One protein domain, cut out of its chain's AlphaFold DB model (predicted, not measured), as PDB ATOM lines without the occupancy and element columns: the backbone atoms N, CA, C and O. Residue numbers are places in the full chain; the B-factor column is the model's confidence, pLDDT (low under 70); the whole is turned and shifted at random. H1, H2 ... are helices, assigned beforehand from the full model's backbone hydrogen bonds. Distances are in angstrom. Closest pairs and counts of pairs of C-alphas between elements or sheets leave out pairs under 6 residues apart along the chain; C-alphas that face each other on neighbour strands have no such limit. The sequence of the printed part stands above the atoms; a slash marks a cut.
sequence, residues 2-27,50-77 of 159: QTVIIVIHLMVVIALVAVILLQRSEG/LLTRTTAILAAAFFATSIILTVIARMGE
ATOM      1  N   GLN A   2     157.377 201.947 136.032       59.16
ATOM      2  CA  GLN A   2     156.095 201.908 136.759       59.16
ATOM      3  C   GLN A   2     156.172 201.350 138.196       59.16
ATOM      4  O   GLN A   2     155.640 201.948 139.127       59.16
ATOM      5  N   THR A   3     156.933 200.273 138.418       75.38
ATOM      6  CA  THR A   3     157.173 199.712 139.763       75.38
ATOM      7  C   THR A   3     157.798 200.729 140.718       75.38
ATOM      8  O   THR A   3     157.461 200.753 141.894       75.38
ATOM      9  N   VAL A   4     158.667 201.611 140.212       76.06
ATOM     10  CA  VAL A   4     159.318 202.657 141.017       76.06
ATOM     11  C   VAL A   4     158.282 203.669 141.510       76.06
ATOM     12  O   VAL A   4     158.289 204.030 142.682       76.06
ATOM     13  N   ILE A   5     157.340 204.062 140.649       74.00
ATOM     14  CA  ILE A   5     156.253 204.990 140.993       74.00
ATOM     15  C   ILE A   5     155.321 204.363 142.040       74.00
ATOM     16  O   ILE A   5     154.986 205.015 143.028       74.00
ATOM     17  N   ILE A   6     154.967 203.082 141.883       80.19
ATOM     18  CA  ILE A   6     154.119 202.346 142.837       80.19
ATOM     19  C   ILE A   6     154.801 202.209 144.205       80.19
ATOM     20  O   ILE A   6     154.161 202.413 145.235       80.19
ATOM     21  N   VAL A   7     156.099 201.897 144.234       79.38
ATOM     22  CA  VAL A   7     156.861 201.739 145.483       79.38
ATOM     23  C   VAL A   7     157.010 203.074 146.216       79.38
ATOM     24  O   VAL A   7     156.787 203.134 147.425       79.38
ATOM     25  N   ILE A   8     157.325 204.156 145.498       80.44
ATOM     26  CA  ILE A   8     157.406 205.503 146.086       80.44
ATOM     27  C   ILE A   8     156.037 205.930 146.626       80.44
ATOM     28  O   ILE A   8     155.946 206.443 147.740       80.44
ATOM     29  N   HIS A   9     154.963 205.675 145.879       71.00
ATOM     30  CA  HIS A   9     153.610 205.982 146.324       71.00
ATOM     31  C   HIS A   9     153.235 205.204 147.594       71.00
ATOM     32  O   HIS A   9     152.761 205.801 148.558       71.00
ATOM     33  N   LEU A  10     153.525 203.901 147.641       79.75
ATOM     34  CA  LEU A  10     153.286 203.065 148.820       79.75
ATOM     35  C   LEU A  10     154.035 203.592 150.056       79.75
ATOM     36  O   LEU A  10     153.470 203.624 151.149       79.75
ATOM     37  N   MET A  11     155.271 204.066 149.884       81.06
ATOM     38  CA  MET A  11     156.050 204.677 150.966       81.06
ATOM     39  C   MET A  11     155.425 205.982 151.478       81.06
ATOM     40  O   MET A  11     155.325 206.173 152.689       81.06
ATOM     41  N   VAL A  12     154.959 206.856 150.580       77.19
ATOM     42  CA  VAL A  12     154.297 208.122 150.947       77.19
ATOM     43  C   VAL A  12     152.967 207.872 151.658       77.19
ATOM     44  O   VAL A  12     152.662 208.546 152.642       77.19
ATOM     45  N   VAL A  13     152.196 206.877 151.210       78.56
ATOM     46  CA  VAL A  13     150.940 206.480 151.858       78.56
ATOM     47  C   VAL A  13     151.202 206.026 153.293       78.56
ATOM     48  O   VAL A  13     150.572 206.542 154.212       78.56
ATOM     49  N   ILE A  14     152.171 205.131 153.513       81.12
ATOM     50  CA  ILE A  14     152.518 204.646 154.859       81.12
ATOM     51  C   ILE A  14     153.025 205.791 155.751       81.12
ATOM     52  O   ILE A  14     152.617 205.891 156.910       81.12
ATOM     53  N   ALA A  15     153.863 206.683 155.214       78.75
ATOM     54  CA  ALA A  15     154.348 207.851 155.945       78.75
ATOM     55  C   ALA A  15     153.198 208.784 156.371       78.75
ATOM     56  O   ALA A  15     153.169 209.241 157.513       78.75
ATOM     57  N   LEU A  16     152.209 209.015 155.500       73.62
ATOM     58  CA  LEU A  16     151.027 209.815 155.831       73.62
ATOM     59  C   LEU A  16     150.140 209.145 156.890       73.62
ATOM     60  O   LEU A  16     149.702 209.835 157.811       73.62
ATOM     61  N   VAL A  17     149.925 207.822 156.824       73.75
ATOM     62  CA  VAL A  17     149.221 207.077 157.892       73.75
ATOM     63  C   VAL A  17     149.915 207.306 159.235       73.75
ATOM     64  O   VAL A  17     149.260 207.646 160.218       73.75
ATOM     65  N   ALA A  18     151.240 207.141 159.282       76.44
ATOM     66  CA  ALA A  18     152.018 207.284 160.509       76.44
ATOM     67  C   ALA A  18     151.898 208.697 161.104       76.44
ATOM     68  O   ALA A  18     151.672 208.840 162.305       76.44
ATOM     69  N   VAL A  19     151.962 209.733 160.262       70.75
ATOM     70  CA  VAL A  19     151.768 211.132 160.677       70.75
ATOM     71  C   VAL A  19     150.368 211.359 161.255       70.75
ATOM     72  O   VAL A  19     150.219 212.042 162.265       70.75
ATOM     73  N   ILE A  20     149.336 210.750 160.674       73.38
ATOM     74  CA  ILE A  20     147.946 210.907 161.130       73.38
ATOM     75  C   ILE A  20     147.701 210.193 162.460       73.38
ATOM     76  O   ILE A  20     146.989 210.711 163.323       73.38
ATOM     77  N   LEU A  21     148.316 209.028 162.658       73.00
ATOM     78  CA  LEU A  21     148.265 208.337 163.945       73.00
ATOM     79  C   LEU A  21     149.039 209.104 165.022       73.00
ATOM     80  O   LEU A  21     148.564 209.205 166.155       73.00
ATOM     81  N   LEU A  22     150.172 209.710 164.665       69.31
ATOM     82  CA  LEU A  22     150.959 210.537 165.577       69.31
ATOM     83  C   LEU A  22     150.169 211.770 166.046       69.31
ATOM     84  O   LEU A  22     150.102 212.016 167.250       69.31
ATOM     85  N   GLN A  23     149.471 212.456 165.131       61.88
ATOM     86  CA  GLN A  23     148.605 213.609 165.439       61.88
ATOM     87  C   GLN A  23     147.439 213.268 166.389       61.88
ATOM     88  O   GLN A  23     146.904 214.147 167.063       61.88
ATOM     89  N   ARG A  24     147.049 211.991 166.486       58.88
ATOM     90  CA  ARG A  24     146.060 211.483 167.454       58.88
ATOM     91  C   ARG A  24     146.705 211.022 168.767       58.88
ATOM     92  O   ARG A  24     146.037 211.074 169.797       58.88
ATOM     93  N   SER A  25     147.968 210.588 168.745       55.72
ATOM     94  CA  SER A  25     148.665 210.015 169.909       55.72
ATOM     95  C   SER A  25     148.986 211.036 171.010       55.72
ATOM     96  O   SER A  25     148.984 210.673 172.183       55.72
ATOM     97  N   GLU A  26     149.139 212.321 170.668       53.62
ATOM     98  CA  GLU A  26     149.353 213.404 171.649       53.62
ATOM     99  C   GLU A  26     148.038 214.067 172.111       53.62
ATOM    100  O   GLU A  26     147.991 214.753 173.130       53.62
ATOM    101  N   GLY A  27     146.928 213.830 171.403       55.06
ATOM    102  CA  GLY A  27     145.651 214.529 171.603       55.06
ATOM    103  C   GLY A  27     144.644 213.856 172.548       55.06
ATOM    104  O   GLY A  27     143.492 214.285 172.594       55.06
ATOM    105  N   LEU A  50     133.612 215.453 170.941       61.50
ATOM    106  CA  LEU A  50     134.177 216.365 169.943       61.50
ATOM    107  C   LEU A  50     135.528 215.879 169.408       61.50
ATOM    108  O   LEU A  50     135.698 215.817 168.192       61.50
ATOM    109  N   LEU A  51     136.434 215.455 170.298       58.34
ATOM    110  CA  LEU A  51     137.754 214.907 169.946       58.34
ATOM    111  C   LEU A  51     137.648 213.552 169.232       58.34
ATOM    112  O   LEU A  51     138.351 213.278 168.260       58.34
ATOM    113  N   THR A  52     136.730 212.691 169.673       68.19
ATOM    114  CA  THR A  52     136.467 211.409 169.001       68.19
ATOM    115  C   THR A  52     135.908 211.630 167.598       68.19
ATOM    116  O   THR A  52     136.357 210.994 166.646       68.19
ATOM    117  N   ARG A  53     134.994 212.591 167.445       66.38
ATOM    118  CA  ARG A  53     134.354 212.906 166.167       66.38
ATOM    119  C   ARG A  53     135.291 213.616 165.193       66.38
ATOM    120  O   ARG A  53     135.251 213.295 164.012       66.38
ATOM    121  N   THR A  54     136.167 214.512 165.653       67.00
ATOM    122  CA  THR A  54     137.154 215.166 164.770       67.00
ATOM    123  C   THR A  54     138.141 214.162 164.197       67.00
ATOM    124  O   THR A  54     138.362 214.168 162.991       67.00
ATOM    125  N   THR A  55     138.678 213.240 164.998       73.75
ATOM    126  CA  THR A  55     139.561 212.208 164.432       73.75
ATOM    127  C   THR A  55     138.807 211.208 163.574       73.75
ATOM    128  O   THR A  55     139.358 210.786 162.571       73.75
ATOM    129  N   ALA A  56     137.560 210.854 163.893       72.19
ATOM    130  CA  ALA A  56     136.768 210.010 162.997       72.19
ATOM    131  C   ALA A  56     136.591 210.667 161.615       72.19
ATOM    132  O   ALA A  56     136.741 210.001 160.593       72.19
ATOM    133  N   ILE A  57     136.352 211.983 161.581       72.38
ATOM    134  CA  ILE A  57     136.249 212.757 160.337       72.38
ATOM    135  C   ILE A  57     137.602 212.826 159.616       72.38
ATOM    136  O   ILE A  57     137.654 212.586 158.415       72.38
ATOM    137  N   LEU A  58     138.702 213.097 160.327       69.44
ATOM    138  CA  LEU A  58     140.047 213.136 159.739       69.44
ATOM    139  C   LEU A  58     140.496 211.760 159.220       69.44
ATOM    140  O   LEU A  58     141.080 211.676 158.146       69.44
ATOM    141  N   ALA A  59     140.181 210.683 159.938       71.62
ATOM    142  CA  ALA A  59     140.467 209.312 159.525       71.62
ATOM    143  C   ALA A  59     139.656 208.920 158.281       71.62
ATOM    144  O   ALA A  59     140.205 208.325 157.354       71.62
ATOM    145  N   ALA A  60     138.376 209.299 158.225       76.56
ATOM    146  CA  ALA A  60     137.538 209.094 157.047       76.56
ATOM    147  C   ALA A  60     138.039 209.907 155.841       76.56
ATOM    148  O   ALA A  60     138.133 209.370 154.738       76.56
ATOM    149  N   ALA A  61     138.413 211.174 156.054       74.88
ATOM    150  CA  ALA A  61     138.986 212.029 155.018       74.88
ATOM    151  C   ALA A  61     140.304 211.451 154.480       74.88
ATOM    152  O   ALA A  61     140.486 211.364 153.270       74.88
ATOM    153  N   PHE A  62     141.180 210.970 155.364       73.50
ATOM    154  CA  PHE A  62     142.424 210.310 154.982       73.50
ATOM    155  C   PHE A  62     142.194 209.060 154.121       73.50
ATOM    156  O   PHE A  62     142.797 208.925 153.054       73.50
ATOM    157  N   PHE A  63     141.294 208.169 154.549       76.06
ATOM    158  CA  PHE A  63     140.951 206.970 153.782       76.06
ATOM    159  C   PHE A  63     140.391 207.323 152.401       76.06
ATOM    160  O   PHE A  63     140.809 206.738 151.399       76.06
ATOM    161  N   ALA A  64     139.492 208.309 152.332       79.06
ATOM    162  CA  ALA A  64     138.930 208.781 151.073       79.06
ATOM    163  C   ALA A  64     140.022 209.320 150.135       79.06
ATOM    164  O   ALA A  64     140.089 208.911 148.976       79.06
ATOM    165  N   THR A  65     140.927 210.168 150.631       73.00
ATOM    166  CA  THR A  65     142.046 210.703 149.839       73.00
ATOM    167  C   THR A  65     142.991 209.597 149.359       73.00
ATOM    168  O   THR A  65     143.407 209.623 148.200       73.00
ATOM    169  N   SER A  66     143.278 208.588 150.189       72.75
ATOM    170  CA  SER A  66     144.113 207.440 149.799       72.75
ATOM    171  C   SER A  66     143.498 206.640 148.647       72.75
ATOM    172  O   SER A  66     144.203 206.252 147.712       72.75
ATOM    173  N   ILE A  67     142.182 206.410 148.685       77.88
ATOM    174  CA  ILE A  67     141.460 205.697 147.623       77.88
ATOM    175  C   ILE A  67     141.434 206.540 146.342       77.88
ATOM    176  O   ILE A  67     141.737 206.022 145.269       77.88
ATOM    177  N   ILE A  68     141.146 207.842 146.443       79.62
ATOM    178  CA  ILE A  68     141.080 208.754 145.291       79.62
ATOM    179  C   ILE A  68     142.425 208.823 144.555       79.62
ATOM    180  O   ILE A  68     142.457 208.655 143.336       79.62
ATOM    181  N   LEU A  69     143.541 209.014 145.269       72.81
ATOM    182  CA  LEU A  69     144.866 209.072 144.639       72.81
ATOM    183  C   LEU A  69     145.263 207.730 144.012       72.81
ATOM    184  O   LEU A  69     145.856 207.724 142.935       72.81
ATOM    185  N   THR A  70     144.887 206.606 144.632       71.44
ATOM    186  CA  THR A  70     145.122 205.269 144.065       71.44
ATOM    187  C   THR A  70     144.352 205.085 142.756       71.44
ATOM    188  O   THR A  70     144.913 204.601 141.776       71.44
ATOM    189  N   VAL A  71     143.081 205.492 142.709       73.56
ATOM    190  CA  VAL A  71     142.244 205.377 141.504       73.56
ATOM    191  C   VAL A  71     142.768 206.274 140.380       73.56
ATOM    192  O   VAL A  71     142.872 205.819 139.244       73.56
ATOM    193  N   ILE A  72     143.157 207.515 140.685       70.38
ATOM    194  CA  ILE A  72     143.734 208.435 139.690       70.38
ATOM    195  C   ILE A  72     145.072 207.898 139.161       70.38
ATOM    196  O   ILE A  72     145.300 207.916 137.953       70.38
ATOM    197  N   ALA A  73     145.932 207.366 140.034       64.62
ATOM    198  CA  ALA A  73     147.212 206.785 139.634       64.62
ATOM    199  C   ALA A  73     147.044 205.551 138.731       64.62
ATOM    200  O   ALA A  73     147.805 205.380 137.782       64.62
ATOM    201  N   ARG A  74     146.017 204.725 138.981       64.50
ATOM    202  CA  ARG A  74     145.674 203.557 138.150       64.50
ATOM    203  C   ARG A  74     145.097 203.937 136.787       64.50
ATOM    204  O   ARG A  74     145.308 203.213 135.823       64.50
ATOM    205  N   MET A  75     144.382 205.059 136.689       64.00
ATOM    206  CA  MET A  75     143.764 205.500 135.431       64.00
ATOM    207  C   MET A  75     144.790 206.010 134.405       64.00
ATOM    208  O   MET A  75     144.516 206.004 133.208       64.00
ATOM    209  N   GLY A  76     145.963 206.461 134.864       61.34
ATOM    210  CA  GLY A  76     147.065 206.908 134.003       61.34
ATOM    211  C   GLY A  76     147.921 205.775 133.424       61.34
ATOM    212  O   GLY A  76     148.743 206.021 132.543       61.34
ATOM    213  N   GLU A  77     147.740 204.538 133.893       59.12
ATOM    214  CA  GLU A  77     148.409 203.353 133.356       59.12
ATOM    215  C   GLU A  77     147.556 202.791 132.208       59.12
ATOM    216  O   GLU A  77     146.703 201.927 132.411       59.12
TER     217      GLU A  77
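What this domain is: This is residues 2 to 27 and 50 to 77 of the 159 residues of the protein "Protein-export membrane protein SecG" of Rhodobium orientis (UniProt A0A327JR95). Two long, straight helices, H1 and H2, stand side by side and run opposite ways, nearly parallel in line but with a gap between them along most of their length. The joining stretch at one end is not printed. The printed part has 54 residues with two named helices, H1 then H2, no named strand, and is all helix. It is loose, with a radius of gyration of the C-alphas of 13.4 A, and spans 41 by 18 by 6 A.

Where its parts are: H1, residues 2 to 25, begins at C-alpha 2 (156.095, 201.908, 136.759) and is 34.9 A long from first to last C-alpha. H2, residues 50 to 75, is 37.4 A long and ends at C-alpha 75 (143.764, 205.500, 135.431).

How they stand to each other: H1 and H2 only just touch, with 3 pairs of C-alphas within 8 A, through residues 13 to 24 and 55 to 66 alone. The closest C-alphas, of Val 13 and Ser 66, are 7.2 A apart. Their lines stand at a shallow tilt of 3 degrees, opposite ways. In H1 and H2 every O i to N i+4 pair is within hydrogen-bond range.

The domain as a whole: The C-alphas farthest apart, of Gln 2 and Leu 50, are 42.3 A apart. Residues 28 to 49 are not printed; C-alphas 27 and 50 are 11.7 A apart across the cut. Mean pLDDT of the printed part is 71.0, with residues 2, 22 to 27, 50 to 54, 58 and 73 to 77 under 70.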